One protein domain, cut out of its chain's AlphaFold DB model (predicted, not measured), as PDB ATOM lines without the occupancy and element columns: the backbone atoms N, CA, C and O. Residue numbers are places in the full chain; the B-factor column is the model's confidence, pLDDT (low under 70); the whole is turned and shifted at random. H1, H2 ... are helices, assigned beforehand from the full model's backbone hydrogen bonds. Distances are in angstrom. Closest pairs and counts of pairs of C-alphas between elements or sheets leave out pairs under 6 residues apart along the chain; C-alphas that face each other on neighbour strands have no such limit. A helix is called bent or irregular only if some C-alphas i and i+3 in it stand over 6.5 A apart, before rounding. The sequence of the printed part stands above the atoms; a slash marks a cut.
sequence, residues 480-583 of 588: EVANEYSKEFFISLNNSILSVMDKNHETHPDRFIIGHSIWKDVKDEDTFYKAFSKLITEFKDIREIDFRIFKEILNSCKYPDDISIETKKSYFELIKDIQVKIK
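Overview. This is residues 480 to 583 of the 588 residues of the protein "ATPase" of Epsilonproteobacteria bacterium (UniProt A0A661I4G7). Three longer helices, H1, H4 and H6, form a bowed row in that order, with H4 and H6 packed together and H1 separated from H4 by a gap. H5 packs on H1 at one end of this gap and the short H3 lies at the other end, while the short H2 packs on the last turns of H1. The long link from H5 to H6, residues 556 to 570, doubles back over one side of the row. The printed part has 104 residues with six named helices, H1 to H6 in chain order, and no named strand; the class is all helix. It is compact, with a radius of gyration of the C-alphas of 12.9 A and spans of 37 by 32 by 22 A.

Along the chain. H1, residues 487 to 503, begins at C-alpha 487 (-35.180, 27.504, 25.930) and is 24.4 A long from first to last C-alpha. H2, residues 509 to 512, and H3, residues 516 to 519, have four residues each. H4, residues 525 to 542, is the longest helix at 18 residues and 24.8 A; it begins at C-alpha 525 (-32.946, 14.458, 24.272). It is neither bent nor irregular, but only just: C-alphas 539 and 542 are 6.0 A apart. H5, residues 547 to 555, is 11.9 A long. H6, residues 571 to 582, is 16.3 A long and ends at C-alpha 582 (-34.726, 8.184, 30.056).

Arrangement. H1 is the hub, touching three other helices. With residues 497 to 502 alone it touches H2, the closest C-alphas being those of Leu 498 and Pro 509, 5.3 A apart. With residues 487 to 490 alone it only just touches H3, with 3 pairs of C-alphas within 8 A, the closest those of Phe 490 and Trp 519 at 7.1 A. With residues 493 to 500 alone it touches H5 at a steep tilt of 46 degrees, opposite ways; the closest C-alphas, of Ser 496 and Ile 553, are 5.3 A apart. H1 and H4 are apart. H3 only just touches H4, at its residues 531 to 534 alone, with 3 pairs of C-alphas within 8 A; the closest are those of Ile 518 and Ala 531, 6.0 A. H4 touches H6 at a shallow tilt of 25 degrees, opposite ways, with the C-alphas of Asp 526 and Ile 582 closest at 5.8 A. H5 is close to H4 but not clearly touching, the C-alphas of Phe 539 and Phe 550 being closest at 7.3 A. In H1, H4, H5 and H6 every O i to N i+4 pair is within hydrogen-bond range; H2 and H3 are too short for such a pair.

Size, cuts and confidence. The two C-alphas farthest apart are those of Thr 507 and Lys 583, 39.1 A. The printed part has no cut. The link from H5 to H6 is long, with 15 residues; the other four links are tight. The mean pLDDT of the printed part is 92.9, and no printed residue is under 70.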
ATOM      1  N   GLU A 480     -32.744  33.656  29.902       95.38
ATOM      2  CA  GLU A 480     -31.372  33.629  29.376       95.38
ATOM      3  C   GLU A 480     -30.464  32.612  30.080       95.38
ATOM      4  O   GLU A 480     -29.359  32.345  29.618       95.38
ATOM      5  N   VAL A 481     -30.904  32.045  31.209       94.81
ATOM      6  CA  VAL A 481     -30.144  31.012  31.933       94.81
ATOM      7  C   VAL A 481     -30.492  29.603  31.446       94.81
ATOM      8  O   VAL A 481     -29.686  28.689  31.616       94.81
ATOM      9  N   ALA A 482     -31.674  29.414  30.853       94.81
ATOM     10  CA  ALA A 482     -32.064  28.133  30.275       94.81
ATOM     11  C   ALA A 482     -31.163  27.789  29.079       94.81
ATOM     12  O   ALA A 482     -30.757  28.668  28.318       94.81
ATOM     13  N   ASN A 483     -30.854  26.505  28.907       97.12
ATOM     14  CA  ASN A 483     -30.062  26.054  27.772       97.12
ATOM     15  C   ASN A 483     -30.800  26.316  26.454       97.12
ATOM     16  O   ASN A 483     -32.006  26.083  26.383       97.12
ATOM     17  N   GLU A 484     -30.074  26.717  25.408       96.75
ATOM     18  CA  GLU A 484     -30.638  26.974  24.076       96.75
ATOM     19  C   GLU A 484     -31.471  25.799  23.537       96.75
ATOM     20  O   GLU A 484     -32.523  26.039  22.952       96.75
ATOM     21  N   TYR A 485     -31.077  24.546  23.810       96.88
ATOM     22  CA  TYR A 485     -31.830  23.356  23.394       96.88
ATOM     23  C   TYR A 485     -33.261  23.328  23.966       96.88
ATOM     24  O   TYR A 485     -34.209  23.013  23.254       96.88
ATOM     25  N   SER A 486     -33.451  23.695  25.239       95.94
ATOM     26  CA  SER A 486     -34.758  23.661  25.920       95.94
ATOM     27  C   SER A 486     -35.407  25.036  26.113       95.94
ATOM     28  O   SER A 486     -36.457  25.133  26.750       95.94
ATOM     29  N   LYS A 487     -34.791  26.116  25.621       96.75
ATOM     30  CA  LYS A 487     -35.180  27.504  25.930       96.75
ATOM     31  C   LYS A 487     -36.593  27.834  25.463       96.75
ATOM     32  O   LYS A 487     -37.368  28.410  26.223       96.75
ATOM     33  N   GLU A 488     -36.951  27.444  24.239       97.31
ATOM     34  CA  GLU A 488     -38.297  27.693  23.710       97.31
ATOM     35  C   GLU A 488     -39.364  26.913  24.492       97.31
ATOM     36  O   GLU A 488     -40.399  27.489  24.846       97.31
ATOM     37  N   PHE A 489     -39.074  25.658  24.856       97.50
ATOM     38  CA  PHE A 489     -39.934  24.867  25.735       97.50
ATOM     39  C   PHE A 489     -40.136  25.560  27.077       97.50
ATOM     40  O   PHE A 489     -41.274  25.836  27.444       97.50
ATOM     41  N   PHE A 490     -39.053  25.931  27.758       97.88
ATOM     42  CA  PHE A 490     -39.095  26.604  29.054       97.88
ATOM     43  C   PHE A 490     -39.936  27.893  29.036       97.88
ATOM     44  O   PHE A 490     -40.787  28.097  29.904       97.88
ATOM     45  N   ILE A 491     -39.746  28.740  28.019       97.94
ATOM     46  CA  ILE A 491     -40.521  29.977  27.846       97.94
ATOM     47  C   ILE A 491     -42.002  29.657  27.615       97.94
ATOM     48  O   ILE A 491     -42.874  30.249  28.253       97.94
ATOM     49  N   SER A 492     -42.300  28.729  26.701       98.00
ATOM     50  CA  SER A 492     -43.683  28.351  26.385       98.00
ATOM     51  C   SER A 492     -44.401  27.699  27.570       98.00
ATOM     52  O   SER A 492     -45.574  27.988  27.788       98.00
ATOM     53  N   LEU A 493     -43.683  26.910  28.375       97.75
ATOM     54  CA  LEU A 493     -44.175  26.276  29.592       97.75
ATOM     55  C   LEU A 493     -44.606  27.324  30.613       97.75
ATOM     56  O   LEU A 493     -45.758  27.316  31.032       97.75
ATOM     57  N   ASN A 494     -43.726  28.263  30.967       97.69
ATOM     58  CA  ASN A 494     -44.057  29.306  31.942       97.69
ATOM     59  C   ASN A 494     -45.203  30.211  31.466       97.69
ATOM     60  O   ASN A 494     -46.095  30.524  32.250       97.69
ATOM     61  N   ASN A 495     -45.251  30.560  30.178       97.94
ATOM     62  CA  ASN A 495     -46.386  31.300  29.617       97.94
ATOM     63  C   ASN A 495     -47.690  30.494  29.679       97.94
ATOM     64  O   ASN A 495     -48.748  31.044  29.989       97.94
ATOM     65  N   SER A 496     -47.623  29.191  29.393       97.62
ATOM     66  CA  SER A 496     -48.789  28.318  29.465       97.62
ATOM     67  C   SER A 496     -49.280  28.137  30.895       97.62
ATOM     68  O   SER A 496     -50.488  28.115  31.103       97.62
ATOM     69  N   ILE A 497     -48.377  28.014  31.869       96.69
ATOM     70  CA  ILE A 497     -48.729  27.939  33.288       96.69
ATOM     71  C   ILE A 497     -49.526  29.181  33.681       96.69
ATOM     72  O   ILE A 497     -50.650  29.048  34.152       96.69
ATOM     73  N   LEU A 498     -48.987  30.377  33.417       96.56
ATOM     74  CA  LEU A 498     -49.652  31.636  33.758       96.56
ATOM     75  C   LEU A 498     -51.054  31.718  33.141       96.56
ATOM     76  O   LEU A 498     -52.016  32.027  33.835       96.56
ATOM     77  N   SER A 499     -51.182  31.386  31.853       97.31
ATOM     78  CA  SER A 499     -52.467  31.442  31.153       97.31
ATOM     79  C   SER A 499     -53.483  30.417  31.662       97.31
ATOM     80  O   SER A 499     -54.674  30.721  31.703       97.31
ATOM     81  N   VAL A 500     -53.052  29.192  31.972       96.81
ATOM     82  CA  VAL A 500     -53.960  28.127  32.414       96.81
ATOM     83  C   VAL A 500     -54.374  28.347  33.865       96.81
ATOM     84  O   VAL A 500     -55.554  28.199  34.167       96.81
ATOM     85  N   MET A 501     -53.456  28.741  34.750       94.62
ATOM     86  CA  MET A 501     -53.790  29.012  36.153       94.62
ATOM     87  C   MET A 501     -54.741  30.209  36.285       94.62
ATOM     88  O   MET A 501     -55.757  30.097  36.966       94.62
ATOM     89  N   ASP A 502     -54.509  31.297  35.539       94.38
ATOM     90  CA  ASP A 502     -55.427  32.450  35.488       94.38
ATOM     91  C   ASP A 502     -56.842  32.046  35.027       94.38
ATOM     92  O   ASP A 502     -57.851  32.381  35.650       94.38
ATOM     93  N   LYS A 503     -56.933  31.212  33.982       94.75
ATOM     94  CA  LYS A 503     -58.210  30.667  33.492       94.75
ATOM     95  C   LYS A 503     -58.926  29.787  34.524       94.75
ATOM     96  O   LYS A 503     -60.152  29.706  34.490       94.75
ATOM     97  N   ASN A 504     -58.182  29.128  35.410       92.06
ATOM     98  CA  ASN A 504     -58.721  28.319  36.504       92.06
ATOM     99  C   ASN A 504     -58.976  29.137  37.786       92.06
ATOM    100  O   ASN A 504     -59.262  28.549  38.823       92.06
ATOM    101  N   HIS A 505     -58.949  30.474  37.701       91.69
ATOM    102  CA  HIS A 505     -59.219  31.394  38.812       91.69
ATOM    103  C   HIS A 505     -58.218  31.301  39.971       91.69
ATOM    104  O   HIS A 505     -58.557  31.634  41.107       91.69
ATOM    105  N   GLU A 506     -56.982  30.893  39.682       90.12
ATOM    106  CA  GLU A 506     -55.890  30.984  40.643       90.12
ATOM    107  C   GLU A 506     -55.576  32.458  40.938       90.12
ATOM    108  O   GLU A 506     -55.431  33.271  40.023       90.12
ATOM    109  N   THR A 507     -55.464  32.811  42.218       87.19
ATOM    110  CA  THR A 507     -55.241  34.199  42.652       87.19
ATOM    111  C   THR A 507     -53.805  34.639  42.385       87.19
ATOM    112  O   THR A 507     -53.565  35.801  42.052       87.19
ATOM    113  N   HIS A 508     -52.848  33.710  42.490       88.44
ATOM    114  CA  HIS A 508     -51.429  33.986  42.258       88.44
ATOM    115  C   HIS A 508     -50.798  32.996  41.261       88.44
ATOM    116  O   HIS A 508     -49.989  32.148  41.650       88.44
ATOM    117  N   PRO A 509     -51.119  33.106  39.952       90.44
ATOM    118  CA  PRO A 509     -50.610  32.207  38.910       90.44
ATOM    119  C   PRO A 509     -49.081  32.126  38.832       90.44
ATOM    120  O   PRO A 509     -48.514  31.121  38.402       90.44
ATOM    121  N   ASP A 510     -48.395  33.194  39.227       89.38
ATOM    122  CA  ASP A 510     -46.947  33.318  39.165       89.38
ATOM    123  C   ASP A 510     -46.216  32.435  40.188       89.38
ATOM    124  O   ASP A 510     -45.065  32.067  39.949       89.38
ATOM    125  N   ARG A 511     -46.888  31.981  41.256       89.19
ATOM    126  CA  ARG A 511     -46.336  30.991  42.204       89.19
ATOM    127  C   ARG A 511     -46.096  29.622  41.566       89.19
ATOM    128  O   ARG A 511     -45.268  28.853  42.048       89.19
ATOM    129  N   PHE A 512     -46.766  29.345  40.448       91.50
ATOM    130  CA  PHE A 512     -46.701  28.069  39.737       91.50
ATOM    131  C   PHE A 512     -45.694  28.066  38.588       91.50
ATOM    132  O   PHE A 512     -45.522  27.047  37.923       91.50
ATOM    133  N   ILE A 513     -45.000  29.161  38.290       93.88
ATOM    134  CA  ILE A 513     -43.963  29.113  37.247       93.88
ATOM    135  C   ILE A 513     -42.791  28.223  37.686       93.88
ATOM    136  O   ILE A 513     -42.621  27.892  38.859       93.88
ATOM    137  N   ILE A 514     -41.966  27.805  36.735       94.69
ATOM    138  CA  ILE A 514     -40.844  26.897  36.970       94.69
ATOM    139  C   ILE A 514     -39.526  27.662  36.917       94.69
ATOM    140  O   ILE A 514     -39.288  28.478  36.020       94.69
ATOM    141  N   GLY A 515     -38.653  27.382  37.885       94.75
ATOM    142  CA  GLY A 515     -37.300  27.922  37.936       94.75
ATOM    143  C   GLY A 515     -36.430  27.446  36.773       94.75
ATOM    144  O   GLY A 515     -36.532  26.321  36.288       94.75
ATOM    145  N   HIS A 516     -35.509  28.302  36.338       95.56
ATOM    146  CA  HIS A 516     -34.619  28.006  35.215       95.56
ATOM    147  C   HIS A 516     -33.513  26.994  35.560       95.56
ATOM    148  O   HIS A 516     -32.853  26.490  34.653       95.56
ATOM    149  N   SER A 517     -33.282  26.679  36.843       94.81
ATOM    150  CA  SER A 517     -32.230  25.739  37.263       94.81
ATOM    151  C   SER A 517     -32.390  24.342  36.655       94.81
ATOM    152  O   SER A 517     -31.390  23.750  36.256       94.81
ATOM    153  N   ILE A 518     -33.626  23.844  36.534       94.56
ATOM    154  CA  ILE A 518     -33.942  22.529  35.947       94.56
ATOM    155  C   ILE A 518     -33.532  22.476  34.467       94.56
ATOM    156  O   ILE A 518     -33.096  21.436  33.982       94.56
ATOM    157  N   TRP A 519     -33.617  23.611  33.770       96.88
ATOM    158  CA  TRP A 519     -33.441  23.733  32.318       96.88
ATOM    159  C   TRP A 519     -32.066  24.268  31.905       96.88
ATOM    160  O   TRP A 519     -31.761  24.372  30.719       96.88
ATOM    161  N   LYS A 520     -31.214  24.624  32.870       95.44
ATOM    162  CA  LYS A 520     -29.894  25.216  32.620       95.44
ATOM    163  C   LYS A 520     -28.931  24.251  31.914       95.44
ATOM    164  O   LYS A 520     -28.154  24.666  31.058       95.44
ATOM    165  N   ASP A 521     -28.980  22.970  32.276       94.75
ATOM    166  CA  ASP A 521     -28.026  21.946  31.824       94.75
ATOM    167  C   ASP A 521     -28.649  20.901  30.873       94.75
ATOM    168  O   ASP A 521     -28.055  19.851  30.637       94.75
ATOM    169  N   VAL A 522     -29.816  21.203  30.292       96.75
ATOM    170  CA  VAL A 522     -30.532  20.345  29.333       96.75
ATOM    171  C   VAL A 522     -29.996  20.579  27.923       96.75
ATOM    172  O   VAL A 522     -30.281  21.608  27.323       96.75
ATOM    173  N   LYS A 523     -29.178  19.663  27.407       95.38
ATOM    174  CA  LYS A 523     -28.380  19.865  26.179       95.38
ATOM    175  C   LYS A 523     -28.790  18.957  25.022       95.38
ATOM    176  O   LYS A 523     -28.318  19.159  23.907       95.38
ATOM    177  N   ASP A 524     -29.598  17.946  25.309       95.06
ATOM    178  CA  ASP A 524     -29.961  16.868  24.399       95.06
ATOM    179  C   ASP A 524     -31.268  16.192  24.847       95.06
ATOM    180  O   ASP A 524     -31.842  16.518  25.892       95.06
ATOM    181  N   GLU A 525     -31.726  15.232  24.045       95.50
ATOM    182  CA  GLU A 525     -32.946  14.458  24.272       95.50
ATOM    183  C   GLU A 525     -32.975  13.760  25.647       95.50
ATOM    184  O   GLU A 525     -33.968  13.840  26.373       95.50
ATOM    185  N   ASP A 526     -31.879  13.109  26.040       92.81
ATOM    186  CA  ASP A 526     -31.793  12.351  27.293       92.81
ATOM    187  C   ASP A 526     -31.904  13.268  28.520       92.81
ATOM    188  O   ASP A 526     -32.725  13.055  29.422       92.81
ATOM    189  N   THR A 527     -31.116  14.344  28.538       94.81
ATOM    190  CA  THR A 527     -31.163  15.340  29.615       94.81
ATOM    191  C   THR A 527     -32.508  16.062  29.670       94.81
ATOM    192  O   THR A 527     -32.955  16.425  30.763       94.81
ATOM    193  N   PHE A 528     -33.202  16.205  28.535       96.75
ATOM    194  CA  PHE A 528     -34.547  16.770  28.492       96.75
ATOM    195  C   PHE A 528     -35.564  15.874  29.178       96.75
ATOM    196  O   PHE A 528     -36.289  16.357  30.043       96.75
ATOM    197  N   TYR A 529     -35.615  14.576  28.864       95.56
ATOM    198  CA  TYR A 529     -36.572  13.686  29.529       95.56
ATOM    199  C   TYR A 529     -36.307  13.581  31.034       95.56
ATOM    200  O   TYR A 529     -37.256  13.550  31.818       95.56
ATOM    201  N   LYS A 530     -35.039  13.632  31.466       94.62
ATOM    202  CA  LYS A 530     -34.675  13.712  32.894       94.62
ATOM    203  C   LYS A 530     -35.205  14.985  33.555       94.62
ATOM    204  O   LYS A 530     -35.785  14.917  34.637       94.62
ATOM    205  N   ALA A 531     -35.037  16.141  32.912       95.94
ATOM    206  CA  ALA A 531     -35.581  17.411  33.393       95.94
ATOM    207  C   ALA A 531     -37.119  17.415  33.399       95.94
ATOM    208  O   ALA A 531     -37.738  17.828  34.379       95.94
ATOM    209  N   PHE A 532     -37.739  16.876  32.352       96.19
ATOM    210  CA  PHE A 532     -39.186  16.748  32.232       96.19
ATOM    211  C   PHE A 532     -39.775  15.808  33.293       96.19
ATOM    212  O   PHE A 532     -40.835  16.086  33.842       96.19
ATOM    213  N   SER A 533     -39.074  14.734  33.664       94.69
ATOM    214  CA  SER A 533     -39.485  13.877  34.782       94.69
ATOM    215  C   SER A 533     -39.531  14.640  36.105       94.69
ATOM    216  O   SER A 533     -40.468  14.444  36.872       94.69
ATOM    217  N   LYS A 534     -38.564  15.533  36.363       95.06
ATOM    218  CA  LYS A 534     -38.576  16.394  37.561       95.06
ATOM    219  C   LYS A 534     -39.745  17.376  37.532       95.06
ATOM    220  O   LYS A 534     -40.396  17.556  38.552       95.06
ATOM    221  N   LEU A 535     -40.037  17.951  36.361       95.50
ATOM    222  CA  LEU A 535     -41.208  18.807  36.157       95.50
ATOM    223  C   LEU A 535     -42.509  18.068  36.504       95.50
ATOM    224  O   LEU A 535     -43.355  18.625  37.195       95.50
ATOM    225  N   ILE A 536     -42.665  16.819  36.050       94.81
ATOM    226  CA  ILE A 536     -43.851  16.014  36.370       94.81
ATOM    227  C   ILE A 536     -43.980  15.813  37.884       94.81
ATOM    228  O   ILE A 536     -45.061  16.028  38.421       94.81
ATOM    229  N   THR A 537     -42.897  15.427  38.566       93.12
ATOM    230  CA  THR A 537     -42.882  15.259  40.029       93.12
ATOM    231  C   THR A 537     -43.228  16.559  40.753       93.12
ATOM    232  O   THR A 537     -44.032  16.541  41.676       93.12
ATOM    233  N   GLU A 538     -42.693  17.700  40.315       91.69
ATOM    234  CA  GLU A 538     -42.999  18.998  40.926       91.69
ATOM    235  C   GLU A 538     -44.491  19.354  40.809       91.69
ATOM    236  O   GLU A 538     -45.099  19.799  41.778       91.69
ATOM    237  N   PHE A 539     -45.119  19.106  39.658       92.62
ATOM    238  CA  PHE A 539     -46.555  19.356  39.489       92.62
ATOM    239  C   PHE A 539     -47.446  18.334  40.201       92.62
ATOM    240  O   PHE A 539     -48.492  18.714  40.716       92.62
ATOM    241  N   LYS A 540     -47.047  17.058  40.224       92.81
ATOM    242  CA  LYS A 540     -47.832  15.966  40.811       92.81
ATOM    243  C   LYS A 540     -47.755  15.934  42.333       92.81
ATOM    244  O   LYS A 540     -48.790  15.834  42.973       92.81
ATOM    245  N   ASP A 541     -46.540  15.939  42.874       88.06
ATOM    246  CA  ASP A 541     -46.269  15.571  44.267       88.06
ATOM    247  C   ASP A 541     -45.975  16.789  45.150       88.06
ATOM    248  O   ASP A 541     -46.138  16.706  46.357       88.06
ATOM    249  N   ILE A 542     -45.508  17.904  44.571       84.38
ATOM    250  CA  ILE A 542     -45.163  19.112  45.348       84.38
ATOM    251  C   ILE A 542     -46.282  20.151  45.292       84.38
ATOM    252  O   ILE A 542     -46.527  20.843  46.268       84.38
ATOM    253  N   ARG A 543     -46.919  20.311  44.130       87.06
ATOM    254  CA  ARG A 543     -47.969  21.321  43.908       87.06
ATOM    255  C   ARG A 543     -49.369  20.731  43.816       87.06
ATOM    256  O   ARG A 543     -50.314  21.479  43.611       87.06
ATOM    257  N   GLU A 544     -49.458  19.404  43.842       89.62
ATOM    258  CA  GLU A 544     -50.712  18.646  43.830       89.62
ATOM    259  C   GLU A 544     -51.699  19.070  42.722       89.62
ATOM    260  O   GLU A 544     -52.919  19.031  42.870       89.62
ATOM    261  N   ILE A 545     -51.175  19.469  41.557       91.12
ATOM    262  CA  ILE A 545     -51.991  19.964  40.447       91.12
ATOM    263  C   ILE A 545     -52.695  18.801  39.757       91.12
ATOM    264  O   ILE A 545     -52.043  17.874  39.266       91.12
ATOM    265  N   ASP A 546     -54.020  18.901  39.610       93.69
ATOM    266  CA  ASP A 546     -54.813  17.922  38.866       93.69
ATOM    267  C   ASP A 546     -54.264  17.716  37.446       93.69
ATOM    268  O   ASP A 546     -53.927  18.652  36.708       93.69
ATOM    269  N   PHE A 547     -54.214  16.453  37.027       94.56
ATOM    270  CA  PHE A 547     -53.614  16.086  35.751       94.56
ATOM    271  C   PHE A 547     -54.300  16.749  34.546       94.56
ATOM    272  O   PHE A 547     -53.651  16.954  33.523       94.56
ATOM    273  N   ARG A 548     -55.590  17.101  34.616       93.62
ATOM    274  CA  ARG A 548     -56.291  17.796  33.521       93.62
ATOM    275  C   ARG A 548     -55.723  19.195  33.311       93.62
ATOM    276  O   ARG A 548     -55.505  19.574  32.161       93.62
ATOM    277  N   ILE A 549     -55.438  19.910  34.399       94.50
ATOM    278  CA  ILE A 549     -54.817  21.240  34.374       94.50
ATOM    279  C   ILE A 549     -53.389  21.115  33.844       94.50
ATOM    280  O   ILE A 549     -53.020  21.787  32.880       94.50
ATOM    281  N   PHE A 550     -52.603  20.186  34.396       95.38
ATOM    282  CA  PHE A 550     -51.235  19.954  33.931       95.38
ATOM    283  C   PHE A 550     -51.179  19.551  32.450       95.38
ATOM    284  O   PHE A 550     -50.342  20.034  31.690       95.38
ATOM    285  N   LYS A 551     -52.124  18.730  31.988       95.00
ATOM    286  CA  LYS A 551     -52.259  18.367  30.576       95.00
ATOM    287  C   LYS A 551     -52.584  19.571  29.692       95.00
ATOM    288  O   LYS A 551     -52.037  19.667  28.595       95.00
ATOM    289  N   GLU A 552     -53.463  20.470  30.130       94.75
ATOM    290  CA  GLU A 552     -53.763  21.710  29.398       94.75
ATOM    291  C   GLU A 552     -52.511  22.588  29.252       94.75
ATOM    292  O   GLU A 552     -52.253  23.104  28.160       94.75
ATOM    293  N   ILE A 553     -51.690  22.662  30.306       95.94
ATOM    294  CA  ILE A 553     -50.390  23.346  30.285       95.94
ATOM    295  C   ILE A 553     -49.466  22.714  29.232       95.94
ATOM    296  O   ILE A 553     -48.965  23.391  28.333       95.94
ATOM    297  N   LEU A 554     -49.277  21.394  29.287       95.56
ATOM    298  CA  LEU A 554     -48.368  20.684  28.382       95.56
ATOM    299  C   LEU A 554     -48.784  20.753  26.908       95.56
ATOM    300  O   LEU A 554     -47.915  20.795  26.037       95.56
ATOM    301  N   ASN A 555     -50.086  20.782  26.615       92.62
ATOM    302  CA  ASN A 555     -50.604  20.852  25.243       92.62
ATOM    303  C   ASN A 555     -50.276  22.175  24.535       92.62
ATOM    304  O   ASN A 555     -50.280  22.225  23.305       92.62
ATOM    305  N   SER A 556     -50.021  23.238  25.296       90.50
ATOM    306  CA  SER A 556     -49.711  24.567  24.758       90.50
ATOM    307  C   SER A 556     -48.203  24.842  24.700       90.50
ATOM    308  O   SER A 556     -47.782  25.903  24.235       90.50
ATOM    309  N   CYS A 557     -47.383  23.894  25.167       95.38
ATOM    310  CA  CYS A 557     -45.931  23.999  25.157       95.38
ATOM    311  C   CYS A 557     -45.350  23.687  23.772       95.38
ATOM    312  O   CYS A 557     -45.873  22.872  23.012       95.38
ATOM    313  N   LYS A 558     -44.216  24.314  23.465       95.69
ATOM    314  CA  LYS A 558     -43.429  24.068  22.258       95.69
ATOM    315  C   LYS A 558     -42.233  23.191  22.597       95.69
ATOM    316  O   LYS A 558     -41.389  23.593  23.386       95.69
ATOM    317  N   TYR A 559     -42.158  22.005  22.013       96.00
ATOM    318  CA  TYR A 559     -41.090  21.044  22.285       96.00
ATOM    319  C   TYR A 559     -39.947  21.182  21.269       96.00
ATOM    320  O   TYR A 559     -40.208  21.623  20.148       96.00
ATOM    321  N   PRO A 560     -38.705  20.800  21.629       95.88
ATOM    322  CA  PRO A 560     -37.643  20.579  20.647       95.88
ATOM    323  C   PRO A 560     -38.072  19.555  19.581       95.88
ATOM    324  O   PRO A 560     -38.866  18.660  19.872       95.88
ATOM    325  N   ASP A 561     -37.551  19.675  18.356       92.75
ATOM    326  CA  ASP A 561     -38.003  18.890  17.191       92.75
ATOM    327  C   ASP A 561     -37.837  17.366  17.352       92.75
ATOM    328  O   ASP A 561     -38.573  16.580  16.755       92.75
ATOM    329  N   ASP A 562     -36.850  16.944  18.139       92.81
ATOM    330  CA  ASP A 562     -36.517  15.556  18.457       92.81
ATOM    331  C   ASP A 562     -37.246  15.021  19.702       92.81
ATOM    332  O   ASP A 562     -37.174  13.827  19.996       92.81
ATOM    333  N   ILE A 563     -38.015  15.862  20.400       94.31
ATOM    334  CA  ILE A 563     -38.811  15.472  21.561       94.31
ATOM    335  C   ILE A 563     -40.244  15.146  21.150       94.31
ATOM    336  O   ILE A 563     -40.954  15.944  20.542       94.31
ATOM    337  N   SER A 564     -40.721  13.983  21.591       87.94
ATOM    338  CA  SER A 564     -42.125  13.595  21.467       87.94
ATOM    339  C   SER A 564     -42.684  13.245  22.837       87.94
ATOM    340  O   SER A 564     -42.159  12.364  23.519       87.94
ATOM    341  N   ILE A 565     -43.762  13.913  23.245       86.06
ATOM    342  CA  ILE A 565     -44.470  13.629  24.497       86.06
ATOM    343  C   ILE A 565     -45.921  13.316  24.175       86.06
ATOM    344  O   ILE A 565     -46.674  14.166  23.702       86.06
ATOM    345  N   GLU A 566     -46.335  12.089  24.472       79.38
ATOM    346  CA  GLU A 566     -47.745  11.735  24.430       79.38
ATOM    347  C   GLU A 566     -48.398  12.212  25.727       79.38
ATOM    348  O   GLU A 566     -48.196  11.641  26.796       79.38
ATOM    349  N   THR A 567     -49.207  13.267  25.663       73.94
ATOM    350  CA  THR A 567     -50.011  13.720  26.806       73.94
ATOM    351  C   THR A 567     -51.160  12.731  27.062       73.94
ATOM    352  O   THR A 567     -52.265  12.885  26.520       73.94
ATOM    353  N   LYS A 568     -50.882  11.680  27.851       76.56
ATOM    354  CA  LYS A 568     -51.772  10.530  28.139       76.56
ATOM    355  C   LYS A 568     -52.971  10.894  29.038       76.56
ATOM    356  O   LYS A 568     -53.378  12.060  29.063       76.56
ATOM    357  N   LYS A 569     -53.651   9.922  29.670       80.12
ATOM    358  CA  LYS A 569     -54.869  10.161  30.479       80.12
ATOM    359  C   LYS A 569     -54.590  10.416  31.963       80.12
ATOM    360  O   LYS A 569     -55.474  10.949  32.625       80.12
ATOM    361  N   SER A 570     -53.405  10.073  32.468       91.94
ATOM    362  CA  SER A 570     -53.023  10.292  33.870       91.94
ATOM    363  C   SER A 570     -51.522  10.543  34.041       91.94
ATOM    364  O   SER A 570     -50.722  10.222  33.156       91.94
ATOM    365  N   TYR A 571     -51.132  11.044  35.221       93.94
ATOM    366  CA  TYR A 571     -49.727  11.143  35.620       93.94
ATOM    367  C   TYR A 571     -49.010   9.794  35.552       93.94
ATOM    368  O   TYR A 571     -47.896   9.732  35.048       93.94
ATOM    369  N   PHE A 572     -49.649   8.710  36.004       92.56
ATOM    370  CA  PHE A 572     -49.072   7.364  35.968       92.56
ATOM    371  C   PHE A 572     -48.655   6.955  34.549       92.56
ATOM    372  O   PHE A 572     -47.531   6.506  34.324       92.56
ATOM    373  N   GLU A 573     -49.541   7.151  33.572       91.44
ATOM    374  CA  GLU A 573     -49.255   6.804  32.180       91.44
ATOM    375  C   GLU A 573     -48.148   7.684  31.582       91.44
ATOM    376  O   GLU A 573     -47.307   7.177  30.834       91.44
ATOM    377  N   LEU A 574     -48.141   8.983  31.908       92.88
ATOM    378  CA  LEU A 574     -47.120   9.926  31.452       92.88
ATOM    379  C   LEU A 574     -45.743   9.600  32.049       92.88
ATOM    380  O   LEU A 574     -44.769   9.513  31.310       92.88
ATOM    381  N   ILE A 575     -45.660   9.352  33.358       91.88
ATOM    382  CA  ILE A 575     -44.414   8.971  34.040       91.88
ATOM    383  C   ILE A 575     -43.852   7.691  33.426       91.88
ATOM    384  O   ILE A 575     -42.673   7.651  33.083       91.88
ATOM    385  N   LYS A 576     -44.694   6.674  33.207       89.25
ATOM    386  CA  LYS A 576     -44.272   5.414  32.581       89.25
ATOM    387  C   LYS A 576     -43.706   5.625  31.172       89.25
ATOM    388  O   LYS A 576     -42.735   4.976  30.801       89.25
ATOM    389  N   ASP A 577     -44.301   6.525  30.388       90.06
ATOM    390  CA  ASP A 577     -43.801   6.880  29.053       90.06
ATOM    391  C   ASP A 577     -42.411   7.519  29.107       90.06
ATOM    392  O   ASP A 577     -41.496   7.115  28.390       90.06
ATOM    393  N   ILE A 578     -42.255   8.503  29.992       91.81
ATOM    394  CA  ILE A 578     -41.015   9.257  30.160       91.81
ATOM    395  C   ILE A 578     -39.902   8.365  30.726       91.81
ATOM    396  O   ILE A 578     -38.774   8.428  30.246       91.81
ATOM    397  N   GLN A 579     -40.207   7.465  31.664       88.25
ATOM    398  CA  GLN A 579     -39.236   6.511  32.213       88.25
ATOM    399  C   GLN A 579     -38.613   5.612  31.137       88.25
ATOM    400  O   GLN A 579     -37.396   5.433  31.126       88.25
ATOM    401  N   VAL A 580     -39.412   5.116  30.183       87.50
ATOM    402  CA  VAL A 580     -38.906   4.310  29.053       87.50
ATOM    403  C   VAL A 580     -37.933   5.112  28.178       87.50
ATOM    404  O   VAL A 580     -37.007   4.545  27.596       87.50
ATOM    405  N   LYS A 581     -38.108   6.435  28.097       89.56
ATOM    406  CA  LYS A 581     -37.273   7.326  27.281       89.56
ATOM    407  C   LYS A 581     -35.956   7.714  27.955       89.56
ATOM    408  O   LYS A 581     -34.966   7.881  27.253       89.56
ATOM    409  N   ILE A 582     -35.923   7.796  29.288       87.44
ATOM    410  CA  ILE A 582     -34.726   8.184  30.056       87.44
ATOM    411  C   ILE A 582     -33.637   7.089  30.073       87.44
ATOM    412  O   ILE A 582     -32.475   7.387  30.332       87.44
ATOM    413  N   LYS A 583     -33.980   5.826  29.775       72.81
ATOM    414  CA  LYS A 583     -33.026   4.698  29.699       72.81
ATOM    415  C   LYS A 583     -32.074   4.625  30.905       72.81
ATOM    416  O   LYS A 583     -30.856   4.588  30.738       72.81
TER     417      LYS A 583